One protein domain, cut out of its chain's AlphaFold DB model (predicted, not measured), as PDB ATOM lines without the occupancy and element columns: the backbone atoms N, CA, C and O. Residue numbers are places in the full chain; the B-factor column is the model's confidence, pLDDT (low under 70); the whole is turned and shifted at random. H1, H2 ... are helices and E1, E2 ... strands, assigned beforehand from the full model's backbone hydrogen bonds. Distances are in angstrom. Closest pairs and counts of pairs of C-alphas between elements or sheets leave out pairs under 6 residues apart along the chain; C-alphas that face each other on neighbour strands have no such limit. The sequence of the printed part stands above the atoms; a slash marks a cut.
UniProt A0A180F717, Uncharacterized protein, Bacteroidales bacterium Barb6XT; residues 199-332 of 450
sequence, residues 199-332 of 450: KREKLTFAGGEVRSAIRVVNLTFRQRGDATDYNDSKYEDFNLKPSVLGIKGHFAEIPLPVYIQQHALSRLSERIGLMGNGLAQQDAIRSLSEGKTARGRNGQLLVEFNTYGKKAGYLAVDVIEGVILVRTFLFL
ATOM      1  N   LYS A 199      48.237 113.464  12.172       93.94
ATOM      2  CA  LYS A 199      48.244 114.922  12.087       93.94
ATOM      3  C   LYS A 199      49.432 115.474  12.875       93.94
ATOM      4  O   LYS A 199      49.609 115.175  14.055       93.94
ATOM      5  N   ARG A 200      50.261 116.272  12.203       95.44
ATOM      6  CA  ARG A 200      51.349 117.036  12.821       95.44
ATOM      7  C   ARG A 200      50.929 118.487  12.921       95.44
ATOM      8  O   ARG A 200      50.518 119.071  11.922       95.44
ATOM      9  N   GLU A 201      51.078 119.057  14.102       95.06
ATOM     10  CA  GLU A 201      50.664 120.423  14.393       95.06
ATOM     11  C   GLU A 201      51.827 121.225  14.968       95.06
ATOM     12  O   GLU A 201      52.767 120.674  15.549       95.06
ATOM     13  N   LYS A 202      51.778 122.540  14.760       95.31
ATOM     14  CA  LYS A 202      52.624 123.504  15.459       95.31
ATOM     15  C   LYS A 202      51.752 124.146  16.527       95.31
ATOM     16  O   LYS A 202      50.849 124.902  16.194       95.31
ATOM     17  N   LEU A 203      52.005 123.794  17.778       93.56
ATOM     18  CA  LEU A 203      51.319 124.350  18.934       93.56
ATOM     19  C   LEU A 203      52.048 125.631  19.335       93.56
ATOM     20  O   LEU A 203      53.259 125.589  19.557       93.56
ATOM     21  N   THR A 204      51.329 126.746  19.384       91.50
ATOM     22  CA  THR A 204      51.850 128.047  19.814       91.50
ATOM     23  C   THR A 204      51.286 128.352  21.186       91.50
ATOM     24  O   THR A 204      50.069 128.393  21.328       91.50
ATOM     25  N   PHE A 205      52.167 128.566  22.160       88.38
ATOM     26  CA  PHE A 205      51.786 128.874  23.535       88.38
ATOM     27  C   PHE A 205      51.878 130.380  23.814       88.38
ATOM     28  O   PHE A 205      52.606 131.098  23.127       88.38
ATOM     29  N   ALA A 206      51.188 130.868  24.843       79.31
ATOM     30  CA  ALA A 206      51.085 132.272  25.248       79.31
ATOM     31  C   ALA A 206      52.447 132.943  25.500       79.31
ATOM     32  O   ALA A 206      52.576 134.154  25.341       79.31
ATOM     33  N   GLY A 207      53.483 132.165  25.828       81.12
ATOM     34  CA  GLY A 207      54.871 132.635  25.927       81.12
ATOM     35  C   GLY A 207      55.591 132.830  24.582       81.12
ATOM     36  O   GLY A 207      56.792 133.085  24.571       81.12
ATOM     37  N   GLY A 208      54.906 132.649  23.450       86.50
ATOM     38  CA  GLY A 208      55.474 132.699  22.099       86.50
ATOM     39  C   GLY A 208      56.228 131.431  21.678       86.50
ATOM     40  O   GLY A 208      56.662 131.327  20.531       86.50
ATOM     41  N   GLU A 209      56.381 130.450  22.573       88.31
ATOM     42  CA  GLU A 209      57.037 129.183  22.256       88.31
ATOM     43  C   GLU A 209      56.201 128.385  21.245       88.31
ATOM     44  O   GLU A 209      55.000 128.180  21.433       88.31
ATOM     45  N   VAL A 210      56.846 127.902  20.181       91.38
ATOM     46  CA  VAL A 210      56.211 127.056  19.168       91.38
ATOM     47  C   VAL A 210      56.799 125.655  19.232       91.38
ATOM     48  O   VAL A 210      57.998 125.461  19.030       91.38
ATOM     49  N   ARG A 211      55.947 124.651  19.451       92.19
ATOM     50  CA  ARG A 211      56.347 123.241  19.507       92.19
ATOM     51  C   ARG A 211      55.664 122.444  18.411       92.19
ATOM     52  O   ARG A 211      54.445 122.457  18.287       92.19
ATOM     53  N   SER A 212      56.446 121.693  17.635       94.81
ATOM     54  CA  SER A 212      55.870 120.700  16.730       94.81
ATOM     55  C   SER A 212      55.540 119.421  17.496       94.81
ATOM     56  O   SER A 212      56.403 118.864  18.183       94.81
ATOM     57  N   ALA A 213      54.300 118.956  17.370       96.69
ATOM     58  CA  ALA A 213      53.827 117.746  18.022       96.69
ATOM     59  C   ALA A 213      52.899 116.943  17.103       96.69
ATOM     60  O   ALA A 213      52.347 117.452  16.126       96.69
ATOM     61  N   ILE A 214      52.772 115.657  17.402       96.69
ATOM     62  CA  ILE A 214      51.923 114.711  16.686       96.69
ATOM     63  C   ILE A 214      50.669 114.489  17.521       96.69
ATOM     64  O   ILE A 214      50.765 114.227  18.721       96.69
ATOM     65  N   ARG A 215      49.503 114.581  16.882       96.56
ATOM     66  CA  ARG A 215      48.221 114.234  17.490       96.56
ATOM     67  C   ARG A 215      48.208 112.743  17.821       96.56
ATOM     68  O   ARG A 215      48.394 111.914  16.927       96.56
ATOM     69  N   VAL A 216      48.035 112.405  19.097       96.06
ATOM     70  CA  VAL A 216      47.983 111.005  19.530       96.06
ATOM     71  C   VAL A 216      46.649 110.407  19.100       96.06
ATOM     72  O   VAL A 216      45.603 111.028  19.280       96.06
ATOM     73  N   VAL A 217      46.697 109.199  18.547       94.06
ATOM     74  CA  VAL A 217      45.513 108.402  18.221       94.06
ATOM     75  C   VAL A 217      45.578 107.089  18.980       94.06
ATOM     76  O   VAL A 217      46.659 106.513  19.112       94.06
ATOM     77  N   ASN A 218      44.435 106.618  19.459       92.44
ATOM     78  CA  ASN A 218      44.299 105.313  20.086       92.44
ATOM     79  C   ASN A 218      43.498 104.390  19.170       92.44
ATOM     80  O   ASN A 218      42.568 104.833  18.499       92.44
ATOM     81  N   LEU A 219      43.867 103.113  19.148       89.69
ATOM     82  CA  LEU A 219      43.044 102.099  18.515       89.69
ATOM     83  C   LEU A 219      41.895 101.765  19.466       89.69
ATOM     84  O   LEU A 219      42.126 101.301  20.582       89.69
ATOM     85  N   THR A 220      40.670 102.017  19.030       88.50
ATOM     86  CA  THR A 220      39.464 101.643  19.760       88.50
ATOM     87  C   THR A 220      38.814 100.449  19.086       88.50
ATOM     88  O   THR A 220      38.877 100.284  17.867       88.50
ATOM     89  N   PHE A 221      38.220  99.591  19.908       85.75
ATOM     90  CA  PHE A 221      37.461  98.428  19.473       85.75
ATOM     91  C   PHE A 221      36.001  98.654  19.820       85.75
ATOM     92  O   PHE A 221      35.688  99.195  20.886       85.75
ATOM     93  N   ARG A 222      35.095  98.223  18.946       81.31
ATOM     94  CA  ARG A 222      33.679  98.233  19.284       81.31
ATOM     95  C   ARG A 222      33.372  97.076  20.225       81.31
ATOM     96  O   ARG A 222      33.668  95.922  19.929       81.31
ATOM     97  N   GLN A 223      32.728  97.382  21.342       75.44
ATOM     98  CA  GLN A 223      32.127  96.354  22.186       75.44
ATOM     99  C   GLN A 223      30.750  95.972  21.636       75.44
ATOM    100  O   GLN A 223      29.958  96.838  21.246       75.44
ATOM    101  N   ARG A 224      30.462  94.671  21.597       64.44
ATOM    102  CA  ARG A 224      29.173  94.111  21.190       64.44
ATOM    103  C   ARG A 224      28.683  93.153  22.276       64.44
ATOM    104  O   ARG A 224      28.959  91.958  22.233       64.44
ATOM    105  N   GLY A 225      27.949  93.693  23.250       75.56
ATOM    106  CA  GLY A 225      27.656  92.971  24.492       75.56
ATOM    107  C   GLY A 225      28.949  92.735  25.275       75.56
ATOM    108  O   GLY A 225      29.775  93.642  25.354       75.56
ATOM    109  N   ASP A 226      29.146  91.514  25.770       66.19
ATOM    110  CA  ASP A 226      30.353  91.119  26.514       66.19
ATOM    111  C   ASP A 226      31.539  90.737  25.604       66.19
ATOM    112  O   ASP A 226      32.643  90.484  26.083       66.19
ATOM    113  N   ALA A 227      31.336  90.702  24.282       65.25
ATOM    114  CA  ALA A 227      32.372  90.368  23.311       65.25
ATOM    115  C   ALA A 227      32.974  91.626  22.664       65.25
ATOM    116  O   ALA A 227      32.271  92.581  22.317       65.25
ATOM    117  N   THR A 228      34.291  91.614  22.457       67.56
ATOM    118  CA  THR A 228      34.991  92.658  21.693       67.56
ATOM    119  C   THR A 228      34.971  92.294  20.212       67.56
ATOM    120  O   THR A 228      35.451  91.228  19.833       67.56
ATOM    121  N   ASP A 229      34.421  93.172  19.372       75.50
ATOM    122  CA  ASP A 229      34.448  93.012  17.918       75.50
ATOM    123  C   ASP A 229      35.738  93.629  17.366       75.50
ATOM    124  O   ASP A 229      35.849  94.842  17.153       75.50
ATOM    125  N   TYR A 230      36.745  92.782  17.167       71.12
ATOM    126  CA  TYR A 230      38.051  93.205  16.670       71.12
ATOM    127  C   TYR A 230      38.010  93.686  15.206       71.12
ATOM    128  O   TYR A 230      38.838  94.515  14.805       71.12
ATOM    129  N   ASN A 231      36.998  93.262  14.437       70.00
ATOM    130  CA  ASN A 231      36.806  93.637  13.031       70.00
ATOM    131  C   ASN A 231      36.268  95.062  12.839       70.00
ATOM    132  O   ASN A 231      36.350  95.617  11.733       70.00
ATOM    133  N   ASP A 232      35.745  95.671  13.905       80.31
ATOM    134  CA  ASP A 232      35.304  97.070  13.943       80.31
ATOM    135  C   ASP A 232      36.279  97.944  14.750       80.31
ATOM    136  O   ASP A 232      35.894  98.882  15.452       80.31
ATOM    137  N   SER A 233      37.572  97.609  14.676       86.00
ATOM    138  CA  SER A 233      38.634  98.455  15.207       86.00
ATOM    139  C   SER A 233      38.854  99.690  14.331       86.00
ATOM    140  O   SER A 233      38.773  99.631  13.103       86.00
ATOM    141  N   LYS A 234      39.151 100.830  14.957       89.69
ATOM    142  CA  LYS A 234      39.497 102.078  14.263       89.69
ATOM    143  C   LYS A 234      40.425 102.932  15.109       89.69
ATOM    144  O   LYS A 234      40.439 102.839  16.331       89.69
ATOM    145  N   TYR A 235      41.200 103.787  14.452       90.88
ATOM    146  CA  TYR A 235      41.963 104.806  15.158       90.88
ATOM    147  C   TYR A 235      41.110 106.044  15.391       90.88
ATOM    148  O   TYR A 235      40.516 106.588  14.459       90.88
ATOM    149  N   GLU A 236      41.107 106.509  16.632       93.62
ATOM    150  CA  GLU A 236      40.424 107.722  17.056       93.62
ATOM    151  C   GLU A 236      41.392 108.664  17.759       93.62
ATOM    152  O   GLU A 236      42.380 108.245  18.365       93.62
ATOM    153  N   ASP A 237      41.092 109.956  17.678       95.50
ATOM    154  CA  ASP A 237      41.804 111.001  18.399       95.50
ATOM    155  C   ASP A 237      41.818 110.703  19.903       95.50
ATOM    156  O   ASP A 237      40.773 110.602  20.548       95.50
ATOM    157  N   PHE A 238      43.017 110.594  20.478       96.88
ATOM    158  CA  PHE A 238      43.168 110.318  21.898       96.88
ATOM    159  C   PHE A 238      42.977 111.610  22.701       96.88
ATOM    160  O   PHE A 238      43.712 112.596  22.543       96.88
ATOM    161  N   ASN A 239      41.962 111.596  23.562       97.69
ATOM    162  CA  ASN A 239      41.653 112.666  24.498       97.69
ATOM    163  C   ASN A 239      41.693 112.109  25.917       97.69
ATOM    164  O   ASN A 239      41.213 111.002  26.158       97.69
ATOM    165  N   LEU A 240      42.236 112.883  26.850       98.00
ATOM    166  CA  LEU A 240      42.402 112.465  28.234       98.00
ATOM    167  C   LEU A 240      41.919 113.571  29.170       98.00
ATOM    168  O   LEU A 240      42.180 114.754  28.945       98.00
ATOM    169  N   LYS A 241      41.198 113.187  30.222       98.12
ATOM    170  CA  LYS A 241      40.789 114.113  31.277       98.12
ATOM    171  C   LYS A 241      41.991 114.439  32.169       98.12
ATOM    172  O   LYS A 241      42.649 113.504  32.628       98.12
ATOM    173  N   PRO A 242      42.272 115.714  32.477       97.69
ATOM    174  CA  PRO A 242      43.349 116.065  33.401       97.69
ATOM    175  C   PRO A 242      43.212 115.428  34.794       97.69
ATOM    176  O   PRO A 242      44.232 115.173  35.434       97.69
ATOM    177  N   SER A 243      41.993 115.115  35.250       97.50
ATOM    178  CA  SER A 243      41.762 114.401  36.513       97.50
ATOM    179  C   SER A 243      42.399 113.012  36.559       97.50
ATOM    180  O   SER A 243      42.859 112.607  37.625       97.50
ATOM    181  N   VAL A 244      42.521 112.325  35.416       97.50
ATOM    182  CA  VAL A 244      43.245 111.044  35.317       97.50
ATOM    183  C   VAL A 244      44.719 111.221  35.680       97.50
ATOM    184  O   VAL A 244      45.316 110.334  36.267       97.50
ATOM    185  N   LEU A 245      45.296 112.396  35.415       96.75
ATOM    186  CA  LEU A 245      46.676 112.738  35.771       96.75
ATOM    187  C   LEU A 245      46.798 113.380  37.168       96.75
ATOM    188  O   LEU A 245      47.789 114.048  37.465       96.75
ATOM    189  N   GLY A 246      45.761 113.266  38.004       95.31
ATOM    190  CA  GLY A 246      45.721 113.847  39.347       95.31
ATOM    191  C   GLY A 246      45.563 115.373  39.389       95.31
ATOM    192  O   GLY A 246      45.750 115.978  40.449       95.31
ATOM    193  N   ILE A 247      45.230 116.025  38.269       94.38
ATOM    194  CA  ILE A 247      45.002 117.477  38.216       94.38
ATOM    195  C   ILE A 247      43.574 117.782  38.668       94.38
ATOM    196  O   ILE A 247      42.611 117.228  38.147       94.38
ATOM    197  N   LYS A 248      43.431 118.693  39.633       94.44
ATOM    198  CA  LYS A 248      42.136 119.136  40.174       94.44
ATOM    199  C   LYS A 248      41.731 120.493  39.588       94.44
ATOM    200  O   LYS A 248      42.586 121.261  39.154       94.44
ATOM    201  N   GLY A 249      40.436 120.808  39.628       92.25
ATOM    202  CA  GLY A 249      39.890 122.113  39.229       92.25
ATOM    203  C   GLY A 249      38.738 122.011  38.227       92.25
ATOM    204  O   GLY A 249      38.348 120.921  37.820       92.25
ATOM    205  N   HIS A 250      38.195 123.158  37.810       89.06
ATOM    206  CA  HIS A 250      36.998 123.220  36.955       89.06
ATOM    207  C   HIS A 250      37.168 122.576  35.571       89.06
ATOM    208  O   HIS A 250      36.189 122.122  34.988       89.06
ATOM    209  N   PHE A 251      38.396 122.506  35.052       92.75
ATOM    210  CA  PHE A 251      38.686 121.887  33.755       92.75
ATOM    211  C   PHE A 251      39.122 120.415  33.866       92.75
ATOM    212  O   PHE A 251      39.382 119.784  32.847       92.75
ATOM    213  N   ALA A 252      39.200 119.857  35.082       95.25
ATOM    214  CA  ALA A 252      39.752 118.522  35.316       95.25
ATOM    215  C   ALA A 252      38.962 117.402  34.621       95.25
ATOM    216  O   ALA A 252      39.543 116.400  34.214       95.25
ATOM    217  N   GLU A 253      37.655 117.602  34.435       97.12
ATOM    218  CA  GLU A 253      36.752 116.631  33.812       97.12
ATOM    219  C   GLU A 253      36.519 116.860  32.315       97.12
ATOM    220  O   GLU A 253      35.818 116.071  31.681       97.12
ATOM    221  N   ILE A 254      37.106 117.911  31.739       97.12
ATOM    222  CA  ILE A 254      36.989 118.217  30.314       97.12
ATOM    223  C   ILE A 254      38.076 117.424  29.578       97.12
ATOM    224  O   ILE A 254      39.259 117.687  29.805       97.12
ATOM    225  N   PRO A 255      37.731 116.450  28.711       97.81
ATOM    226  CA  PRO A 255      38.732 115.704  27.959       97.81
ATOM    227  C   PRO A 255      39.535 116.643  27.060       97.81
ATOM    228  O   PRO A 255      38.966 117.356  26.233       97.81
ATOM    229  N   LEU A 256      40.858 116.626  27.213       98.12
ATOM    230  CA  LEU A 256      41.766 117.450  26.427       98.12
ATOM    231  C   LEU A 256      42.469 116.616  25.357       98.12
ATOM    232  O   LEU A 256      42.810 115.453  25.601       98.12
ATOM    233  N   PRO A 257      42.752 117.205  24.186       98.12
ATOM    234  CA  PRO A 257      43.554 116.560  23.173       98.12
ATOM    235  C   PRO A 257      44.984 116.284  23.654       98.12
ATOM    236  O   PRO A 257      45.689 117.178  24.125       98.12
ATOM    237  N   VAL A 258      45.429 115.036  23.485       98.25
ATOM    238  CA  VAL A 258      46.804 114.617  23.750       98.25
ATOM    239  C   VAL A 258      47.673 114.750  22.498       98.25
ATOM    240  O   VAL A 258      47.307 114.316  21.398       98.25
ATOM    241  N   TYR A 259      48.856 115.324  22.690       98.00
ATOM    242  CA  TYR A 259      49.910 115.468  21.696       98.00
ATOM    243  C   TYR A 259      51.229 114.908  22.225       98.00
ATOM    244  O   TYR A 259      51.521 114.989  23.416       98.00
ATOM    245  N   ILE A 260      52.063 114.389  21.327       97.75
ATOM    246  CA  ILE A 260      53.402 113.895  21.658       97.75
ATOM    247  C   ILE A 260      54.458 114.515  20.750       97.75
ATOM    248  O   ILE A 260      54.302 114.583  19.528       97.75
ATOM    249  N   GLN A 261      55.554 114.987  21.337       97.12
ATOM    250  CA  GLN A 261      56.665 115.530  20.564       97.12
ATOM    251  C   GLN A 261      57.470 114.413  19.887       97.12
ATOM    252  O   GLN A 261      57.687 113.339  20.451       97.12
ATOM    253  N   GLN A 262      58.019 114.704  18.703       95.19
ATOM    254  CA  GLN A 262      58.940 113.796  18.004       95.19
ATOM    255  C   GLN A 262      60.148 113.414  18.877       95.19
ATOM    256  O   GLN A 262      60.646 112.289  18.797       95.19
ATOM    257  N   HIS A 263      60.607 114.339  19.726       95.62
ATOM    258  CA  HIS A 263      61.692 114.087  20.668       95.62
ATOM    259  C   HIS A 263      61.335 112.981  21.671       95.62
ATOM    260  O   HIS A 263      62.142 112.077  21.872       95.62
ATOM    261  N   ALA A 264      60.119 112.999  22.229       96.69
ATOM    262  CA  ALA A 264      59.641 111.962  23.141       96.69
ATOM    263  C   ALA A 264      59.630 110.580  22.485       96.69
ATOM    264  O   ALA A 264      60.165 109.635  23.054       96.69
ATOM    265  N   LEU A 265      59.100 110.482  21.262       95.19
ATOM    266  CA  LEU A 265      59.084 109.228  20.499       95.19
ATOM    267  C   LEU A 265      60.496 108.705  20.223       95.19
ATOM    268  O   LEU A 265      60.756 107.512  20.355       95.19
ATOM    269  N   SER A 266      61.416 109.606  19.873       94.81
ATOM    270  CA  SER A 266      62.810 109.247  19.595       94.81
ATOM    271  C   SER A 266      63.512 108.744  20.858       94.81
ATOM    272  O   SER A 266      64.209 107.737  20.807       94.81
ATOM    273  N   ARG A 267      63.281 109.399  22.006       95.94
ATOM    274  CA  ARG A 267      63.809 108.955  23.303       95.94
ATOM    275  C   ARG A 267      63.210 107.631  23.746       95.94
ATOM    276  O   ARG A 267      63.952 106.782  24.212       95.94
ATOM    277  N   LEU A 268      61.910 107.428  23.569       95.12
ATOM    278  CA  LEU A 268      61.269 106.155  23.886       95.12
ATOM    279  C   LEU A 268      61.899 105.008  23.081       95.12
ATOM    280  O   LEU A 268      62.305 104.003  23.658       95.12
ATOM    281  N   SER A 269      62.067 105.202  21.769       92.62
ATOM    282  CA  SER A 269      62.711 104.230  20.876       92.62
ATOM    283  C   SER A 269      64.171 103.957  21.264       92.62
ATOM    284  O   SER A 269      64.550 102.804  21.424       92.62
ATOM    285  N   GLU A 270      64.978 104.995  21.510       93.06
ATOM    286  CA  GLU A 270      66.399 104.862  21.888       93.06
ATOM    287  C   GLU A 270      66.607 104.096  23.206       93.06
ATOM    288  O   GLU A 270      67.623 103.423  23.386       93.06
ATOM    289  N   ARG A 271      65.679 104.257  24.156       94.50
ATOM    290  CA  ARG A 271      65.845 103.830  25.551       94.50
ATOM    291  C   ARG A 271      65.180 102.494  25.844       94.50
ATOM    292  O   ARG A 271      65.730 101.720  26.621       94.50
ATOM    293  N   ILE A 272      64.034 102.222  25.222       92.81
ATOM    294  CA  ILE A 272      63.352 100.931  25.329       92.81
ATOM    295  C   ILE A 272      63.934  99.956  24.308       92.81
ATOM    296  O   ILE A 272      64.363  98.886  24.719       92.81
ATOM    297  N   GLY A 273      64.035 100.347  23.027       81.00
ATOM    298  CA  GLY A 273      64.844  99.737  21.950       81.00
ATOM    299  C   GLY A 273      64.575  98.280  21.551       81.00
ATOM    300  O   GLY A 273      64.806  97.910  20.406       81.00
ATOM    301  N   LEU A 274      64.078  97.456  22.468       76.44
ATOM    302  CA  LEU A 274      63.836  96.024  22.314       76.44
ATOM    303  C   LEU A 274      62.499  95.719  21.639       76.44
ATOM    304  O   LEU A 274      62.280  94.611  21.162       76.44
ATOM    305  N   MET A 275      61.594  96.696  21.624       73.31
ATOM    306  CA  MET A 275      60.242  96.548  21.103       73.31
ATOM    307  C   MET A 275      60.087  97.371  19.831       73.31
ATOM    308  O   MET A 275      60.646  98.463  19.713       73.31
ATOM    309  N   GLY A 276      59.275  96.878  18.893       80.38
ATOM    310  CA  GLY A 276      58.855  97.677  17.745       80.38
ATOM    311  C   GLY A 276      58.232  98.999  18.207       80.38
ATOM    312  O   GLY A 276      57.459  99.025  19.169       80.38
ATOM    313  N   ASN A 277      58.559 100.103  17.525       87.06
ATOM    314  CA  ASN A 277      58.160 101.461  17.923       87.06
ATOM    315  C   ASN A 277      56.660 101.578  18.226       87.06
ATOM    316  O   ASN A 277      56.273 102.259  19.175       87.06
ATOM    317  N   GLY A 278      55.806 100.920  17.441       88.69
ATOM    318  CA  GLY A 278      54.364 101.004  17.616       88.69
ATOM    319  C   GLY A 278      53.827 100.298  18.862       88.69
ATOM    320  O   GLY A 278      52.776 100.732  19.336       88.69
ATOM    321  N   LEU A 279      54.533  99.302  19.416       88.69
ATOM    322  CA  LEU A 279      54.192  98.679  20.704       88.69
ATOM    323  C   LEU A 279      54.534  99.609  21.867       88.69
ATOM    324  O   LEU A 279      53.638  99.970  22.621       88.69
ATOM    325  N   ALA A 280      55.772 100.110  21.937       90.88
ATOM    326  CA  ALA A 280      56.174 101.054  22.986       90.88
ATOM    327  C   ALA A 280      55.277 102.308  22.999       90.88
ATOM    328  O   ALA A 280      54.923 102.848  24.041       90.88
ATOM    329  N   GLN A 281      54.854 102.764  21.820       91.56
ATOM    330  CA  GLN A 281      53.892 103.856  21.687       91.56
ATOM    331  C   GLN A 281      52.483 103.494  22.179       91.56
ATOM    332  O   GLN A 281      51.803 104.357  22.728       91.56
ATOM    333  N   GLN A 282      52.028 102.253  21.987       92.25
ATOM    334  CA  GLN A 282      50.751 101.789  22.536       92.25
ATOM    335  C   GLN A 282      50.813 101.694  24.063       92.25
ATOM    336  O   GLN A 282      49.874 102.103  24.744       92.25
ATOM    337  N   ASP A 283      51.935 101.226  24.598       94.50
ATOM    338  CA  ASP A 283      52.189 101.193  26.037       94.50
ATOM    339  C   ASP A 283      52.229 102.608  26.627       94.50
ATOM    340  O   ASP A 283      51.705 102.835  27.715       94.50
ATOM    341  N   ALA A 284      52.713 103.602  25.872       95.75
ATOM    342  CA  ALA A 284      52.648 105.005  26.279       95.75
ATOM    343  C   ALA A 284      51.199 105.516  26.369       95.75
ATOM    344  O   ALA A 284      50.856 106.216  27.318       95.75
ATOM    345  N   ILE A 285      50.330 105.153  25.419       95.88
ATOM    346  CA  ILE A 285      48.900 105.513  25.455       95.88
ATOM    347  C   ILE A 285      48.199 104.845  26.645       95.88
ATOM    348  O   ILE A 285      47.421 105.492  27.351       95.88
ATOM    349  N   ARG A 286      48.497 103.566  26.901       96.12
ATOM    350  CA  ARG A 286      47.964 102.826  28.053       96.12
ATOM    351  C   ARG A 286      48.399 103.464  29.370       96.12
ATOM    352  O   ARG A 286      47.552 103.787  30.190       96.12
ATOM    353  N   SER A 287      49.689 103.749  29.500       97.56
ATOM    354  CA  SER A 287      50.291 104.428  30.652       97.56
ATOM    355  C   SER A 287      49.642 105.788  30.939       97.56
ATOM    356  O   SER A 287      49.292 106.097  32.076       97.56
ATOM    357  N   LEU A 288      49.395 106.590  29.895       97.94
ATOM    358  CA  LEU A 288      48.660 107.855  30.017       97.94
ATOM    359  C   LEU A 288      47.219 107.656  30.499       97.94
ATOM    360  O   LEU A 288      46.711 108.489  31.241       97.94
ATOM    361  N   SER A 289      46.569 106.571  30.077       96.88
ATOM    362  CA  SER A 289      45.193 106.243  30.466       96.88
ATOM    363  C   SER A 289      45.096 105.737  31.908       96.88
ATOM    364  O   SER A 289      44.105 106.013  32.576       96.88
ATOM    365  N   GLU A 290      46.113 105.019  32.392       96.75
ATOM    366  CA  GLU A 290      46.220 104.583  33.793       96.75
ATOM    367  C   GLU A 290      46.468 105.760  34.740       96.75
ATOM    368  O   GLU A 290      45.987 105.755  35.871       96.75
ATOM    369  N   GLY A 291      47.210 106.776  34.285       95.38
ATOM    370  CA  GLY A 291      47.327 108.045  34.998       95.38
ATOM    371  C   GLY A 291      48.110 107.981  36.311       95.38
ATOM    372  O   GLY A 291      47.999 108.885  37.134       95.38
ATOM    373  N   LYS A 292      48.928 106.945  36.532       97.62
ATOM    374  CA  LYS A 292      49.837 106.906  37.686       97.62
ATOM    375  C   LYS A 292      50.903 107.982  37.522       97.62
ATOM    376  O   LYS A 292      51.634 107.988  36.532       97.62
ATOM    377  N   THR A 293      50.984 108.910  38.473       97.12
ATOM    378  CA  THR A 293      51.871 110.073  38.359       97.12
ATOM    379  C   THR A 293      52.837 110.212  39.523       97.12
ATOM    380  O   THR A 293      52.479 109.945  40.667       97.12
ATOM    381  N   ALA A 294      54.011 110.761  39.233       95.88
ATOM    382  CA  ALA A 294      55.002 111.226  40.188       95.88
ATOM    383  C   ALA A 294      55.400 112.685  39.891       95.88
ATOM    384  O   ALA A 294      54.969 113.295  38.904       95.88
ATOM    385  N   ARG A 295      56.241 113.259  40.756       93.94
ATOM    386  CA  ARG A 295      56.819 114.597  40.578       93.94
ATOM    387  C   ARG A 295      58.324 114.496  40.359       93.94
ATOM    388  O   ARG A 295      59.017 113.826  41.113       93.94
ATOM    389  N   GLY A 296      58.817 115.157  39.314       90.38
ATOM    390  CA  GLY A 296      60.255 115.294  39.061       90.38
ATOM    391  C   GLY A 296      60.904 116.408  39.894       90.38
ATOM    392  O   GLY A 296      60.211 117.156  40.585       90.38
ATOM    393  N   ARG A 297      62.229 116.580  39.750       79.12
ATOM    394  CA  ARG A 297      63.074 117.525  40.525       79.12
ATOM    395  C   ARG A 297      62.566 118.981  40.554       79.12
ATOM    396  O   ARG A 297      62.794 119.687  41.524       79.12
ATOM    397  N   ASN A 298      61.825 119.414  39.531       84.19
ATOM    398  CA  ASN A 298      61.283 120.779  39.420       84.19
ATOM    399  C   ASN A 298      59.743 120.825  39.507       84.19
ATOM    400  O   ASN A 298      59.111 121.675  38.884       84.19
ATOM    401  N   GLY A 299      59.112 119.851  40.170       87.88
ATOM    402  CA  GLY A 299      57.646 119.738  40.245       87.88
ATOM    403  C   GLY A 299      56.972 119.303  38.936       87.88
ATOM    404  O   GLY A 299      55.740 119.235  38.861       87.88
ATOM    405  N   GLN A 300      57.770 118.976  37.913       93.31
ATOM    406  CA  GLN A 300      57.297 118.471  36.629       93.31
ATOM    407  C   GLN A 300      56.386 117.257  36.827       93.31
ATOM    408  O   GLN A 300      56.713 116.353  37.598       93.31
ATOM    409  N   LEU A 301      55.267 117.230  36.102       96.94
ATOM    410  CA  LEU A 301      54.362 116.089  36.080       96.94
ATOM    411  C   LEU A 301      54.984 114.949  35.267       96.94
ATOM    412  O   LEU A 301      55.278 115.096  34.077       96.94
ATOM    413  N   LEU A 302      55.188 113.819  35.935       98.25
ATOM    414  CA  LEU A 302      55.714 112.599  35.348       98.25
ATOM    415  C   LEU A 302      54.623 111.539  35.399       98.25
ATOM    416  O   LEU A 302      54.127 111.239  36.478       98.25
ATOM    417  N   VAL A 303      54.250 110.978  34.256       98.50
ATOM    418  CA  VAL A 303      53.331 109.835  34.189       98.50
ATOM    419  C   VAL A 303      54.169 108.574  34.073       98.50
ATOM    420  O   VAL A 303      55.042 108.522  33.208       98.50
ATOM    421  N   GLU A 304      53.950 107.592  34.941       98.31
ATOM    422  CA  GLU A 304      54.650 106.307  34.884       98.31
ATOM    423  C   GLU A 304      54.445 105.668  33.516       98.31
ATOM    424  O   GLU A 304      53.325 105.593  33.026       98.31
ATOM    425  N   PHE A 305      55.535 105.240  32.889       98.25
ATOM    426  CA  PHE A 305      55.509 104.472  31.658       98.25
ATOM    427  C   PHE A 305      55.722 102.999  31.998       98.25
ATOM    428  O   PHE A 305      56.817 102.607  32.423       98.25
ATOM    429  N   ASN A 306      54.684 102.202  31.764       96.56
ATOM    430  CA  ASN A 306      54.666 100.770  32.018       96.56
ATOM    431  C   ASN A 306      54.728 100.001  30.699       96.56
ATOM    432  O   ASN A 306      53.971 100.281  29.773       96.56
ATOM    433  N   THR A 307      55.598  98.997  30.632       93.25
ATOM    434  CA  THR A 307      55.695  98.043  29.519       93.25
ATOM    435  C   THR A 307      55.745  96.635  30.091       93.25
ATOM    436  O   THR A 307      56.359  96.424  31.131       93.25
ATOM    437  N   TYR A 308      55.051  95.678  29.469       90.12
ATOM    438  CA  TYR A 308      54.827  94.341  30.055       90.12
ATOM    439  C   TYR A 308      54.303  94.384  31.508       90.12
ATOM    440  O   TYR A 308      54.564  93.499  32.308       90.12
ATOM    441  N   GLY A 309      53.556  95.434  31.870       91.69
ATOM    442  CA  GLY A 309      53.027  95.608  33.228       91.69
ATOM    443  C   GLY A 309      54.051  96.056  34.277       91.69
ATOM    444  O   GLY A 309      53.690  96.146  35.447       91.69
ATOM    445  N   LYS A 310      55.289  96.369  33.879       96.12
ATOM    446  CA  LYS A 310      56.365  96.845  34.758       96.12
ATOM    447  C   LYS A 310      56.787  98.265  34.395       96.12
ATOM    448  O   LYS A 310      56.855  98.616  33.211       96.12
ATOM    449  N   LYS A 311      57.126  99.079  35.392       97.50
ATOM    450  CA  LYS A 311      57.617 100.443  35.189       97.50
ATOM    451  C   LYS A 311      58.999 100.447  34.540       97.50
ATOM    452  O   LYS A 311      59.971  99.933  35.087       97.50
ATOM    453  N   ALA A 312      59.106 101.109  33.391       97.19
ATOM    454  CA  ALA A 312      60.369 101.290  32.668       97.19
ATOM    455  C   ALA A 312      60.830 102.756  32.598       97.19
ATOM    456  O   ALA A 312      61.937 103.052  32.137       97.19
ATOM    457  N   GLY A 313      60.002 103.697  33.047       97.88
ATOM    458  CA  GLY A 313      60.357 105.110  33.088       97.88
ATOM    459  C   GLY A 313      59.144 106.006  33.258       97.88
ATOM    460  O   GLY A 313      58.141 105.602  33.837       97.88
ATOM    461  N   TYR A 314      59.242 107.223  32.729       98.50
ATOM    462  CA  TYR A 314      58.200 108.234  32.821       98.50
ATOM    463  C   TYR A 314      58.026 109.010  31.518       98.50
ATOM    464  O   TYR A 314      58.990 109.362  30.829       98.50
ATOM    465  N   LEU A 315      56.781 109.358  31.217       98.44
ATOM    466  CA  LEU A 315      56.415 110.366  30.237       98.44
ATOM    467  C   LEU A 315      56.353 111.720  30.938       98.44
ATOM    468  O   LEU A 315      55.600 111.926  31.887       98.44
ATOM    469  N   ALA A 316      57.152 112.660  30.455       97.75
ATOM    470  CA  ALA A 316      57.180 114.026  30.948       97.75
ATOM    471  C   ALA A 316      56.053 114.831  30.284       97.75
ATOM    472  O   ALA A 316      56.093 115.040  29.066       97.75
ATOM    473  N   VAL A 317      55.070 115.279  31.069       97.38
ATOM    474  CA  VAL A 317      53.813 115.849  30.558       97.38
ATOM    475  C   VAL A 317      53.608 117.282  31.042       97.38
ATOM    476  O   VAL A 317      53.794 117.580  32.218       97.38
ATOM    477  N   ASP A 318      53.168 118.152  30.135       95.44
ATOM    478  CA  ASP A 318      52.645 119.476  30.464       95.44
ATOM    479  C   ASP A 318      51.143 119.517  30.129       95.44
ATOM    480  O   ASP A 318      50.729 119.049  29.066       95.44
ATOM    481  N   VAL A 319      50.328 120.104  31.010       95.00
ATOM    482  CA  VAL A 319      48.923 120.430  30.717       95.00
ATOM    483  C   VAL A 319      48.819 121.940  30.601       95.00
ATOM    484  O   VAL A 319      48.891 122.651  31.601       95.00
ATOM    485  N   ILE A 320      48.736 122.423  29.365       92.88
ATOM    486  CA  ILE A 320      48.887 123.839  29.021       92.88
ATOM    487  C   ILE A 320      47.891 124.203  27.926       92.88
ATOM    488  O   ILE A 320      47.738 123.462  26.962       92.88
ATOM    489  N   GLU A 321      47.190 125.326  28.090       90.19
ATOM    490  CA  GLU A 321      46.319 125.920  27.056       90.19
ATOM    491  C   GLU A 321      45.324 124.939  26.411       90.19
ATOM    492  O   GLU A 321      45.100 124.936  25.204       90.19
ATOM    493  N   GLY A 322      44.713 124.082  27.234       94.12
ATOM    494  CA  GLY A 322      43.694 123.140  26.774       94.12
ATOM    495  C   GLY A 322      44.242 121.927  26.019       94.12
ATOM    496  O   GLY A 322      43.462 121.216  25.394       94.12
ATOM    497  N   VAL A 323      45.547 121.650  26.087       96.81
ATOM    498  CA  VAL A 323      46.144 120.421  25.547       96.81
ATOM    499  C   VAL A 323      46.970 119.687  26.603       96.81
ATOM    500  O   VAL A 323      47.478 120.284  27.555       96.81
ATOM    501  N   ILE A 324      47.141 118.379  26.409       97.88
ATOM    502  CA  ILE A 324      48.091 117.554  27.163       97.88
ATOM    503  C   ILE A 324      49.266 117.250  26.234       97.88
ATOM    504  O   ILE A 324      49.101 116.588  25.210       97.88
ATOM    505  N   LEU A 325      50.457 117.740  26.573       97.88
ATOM    506  CA  LEU A 325      51.653 117.614  25.746       97.88
ATOM    507  C   LEU A 325      52.691 116.704  26.408       97.88
ATOM    508  O   LEU A 325      53.295 117.060  27.417       97.88
ATOM    509  N   VAL A 326      52.973 115.567  25.776       98.19
ATOM    510  CA  VAL A 326      54.092 114.689  26.133       98.19
ATOM    511  C   VAL A 326      55.372 115.228  25.493       98.19
ATOM    512  O   VAL A 326      55.548 115.172  24.270       98.19
ATOM    513  N   ARG A 327      56.278 115.752  26.320       96.69
ATOM    514  CA  ARG A 327      57.503 116.420  25.862       96.69
ATOM    515  C   ARG A 327      58.657 115.480  25.585       96.69
ATOM    516  O   ARG A 327      59.375 115.610  24.594       96.69
ATOM    517  N   THR A 328      58.869 114.546  26.500       97.25
ATOM    518  CA  THR A 328      59.981 113.608  26.426       97.25
ATOM    519  C   THR A 328      59.650 112.315  27.157       97.25
ATOM    520  O   THR A 328      58.698 112.258  27.937       97.25
ATOM    521  N   PHE A 329      60.447 111.287  26.896       97.81
ATOM    522  CA  PHE A 329      60.487 110.066  27.686       97.81
ATOM    523  C   PHE A 329      61.758 110.074  28.540       97.81
ATOM    524  O   PHE A 329      62.854 110.334  28.033       97.81
ATOM    525  N   LEU A 330      61.603 109.794  29.829       97.56
ATOM    526  CA  LEU A 330      62.682 109.665  30.796       97.56
ATOM    527  C   LEU A 330      62.766 108.200  31.213       97.56
ATOM    528  O   LEU A 330      61.858 107.686  31.857       97.56
ATOM    529  N   PHE A 331      63.853 107.528  30.846       97.88
ATOM    530  CA  PHE A 331      64.104 106.167  31.313       97.88
ATOM    531  C   PHE A 331      64.245 106.137  32.841       97.88
ATOM    532  O   PHE A 331      64.680 107.135  33.416       97.88
ATOM    533  N   LEU A 332      63.902 105.021  33.489       97.56
ATOM    534  CA  LEU A 332      63.769 104.952  34.950       97.56
ATOM    535  C   LEU A 332      65.003 105.456  35.713       97.56
ATOM    536  O   LEU A 332      64.863 106.153  36.708       97.56
TER     537      LEU A 332
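This is residues 199 to 332 of the 450 residues of an uncharacterized protein of Bacteroidales bacterium Barb6XT (UniProt A0A180F717). Look first for one strongly twisted sheet of seven strands that curls round the long helix H3, while H2 packs on its opposite face. The two-stranded hairpin E3-E4 continues from E2 as an arm, and the longest axis runs from the E1-E2 turn to the turn of this arm. The 134 printed residues hold three named helices and nine named strands, in the order E1 E2 E3 E4 H1 E5 H2 H3 E6 E7 E8 E9; the class is mixed, helices and strands. The large sheet is mixed, in the order E1 E2 E5 E9 E8 E7 E6. The whole is compact, with a radius of gyration of the C-alphas of 15.2 A and spans of 47 by 37 by 27 A.

Start at E5, residues 256 to 261, parallel to E9, residues 323 to 331, with N 259 and O 324 2.8 A apart. E6 (residues 293 to 295), E7 (301 to 307), E8 (310 to 320) and E9 form a meander, each strand the antiparallel neighbour of the one before; look at N 294 and O 302, 2.8 A, N 305 and O 313, 2.8 A, and N 325 and O 318, 2.8 A. Beyond E5 come E2, residues 210 to 215, antiparallel with N 214 and O 260 at 2.8 A, and edge strand E1, residues 200 to 204, in a hairpin with E2, N 203 and O 211 at 2.8 A. H2, residues 262 to 272, and H3, residues 277 to 290, are on opposite faces; C-alphas 264 and 328 are H2's closest to E9, at 3.7 A, and 287 and 305 are H3's closest to E7, at 5.3 A. The helices touch, about perpendicular at 79 degrees, through H3's residues 277 to 281 alone, closest at C-alphas 269 and 277, 6.1 A. H1, residues 242 to 245, only grazes the sheet. E2 runs on into E3, residues 217 to 224, at 27 degrees; E3 forms a hairpin with E4, residues 227 to 237, with N 220 and O 234 at 2.8 A. In H2 and H3 every O i to N i+4 pair is within hydrogen-bond range; H1 is too short for one.

Find C-alpha 200 at (51.349, 117.036, 12.821), where E1 begins. E8 is 28.6 A long and bends by 61 degrees at residue 313; E4, 23.2 A, bends by 82 degrees at residue 231. H3 measures 20.1 A, and E9, 23.6 A, ends at C-alpha 331, (64.104, 106.167, 31.313).

The C-alphas of Gly 208 and Asp 226, the two farthest apart, are 48.8 A apart. The printed part has no cut and no long link. Confidence is under 70 at residue 224 and residues 226 to 228.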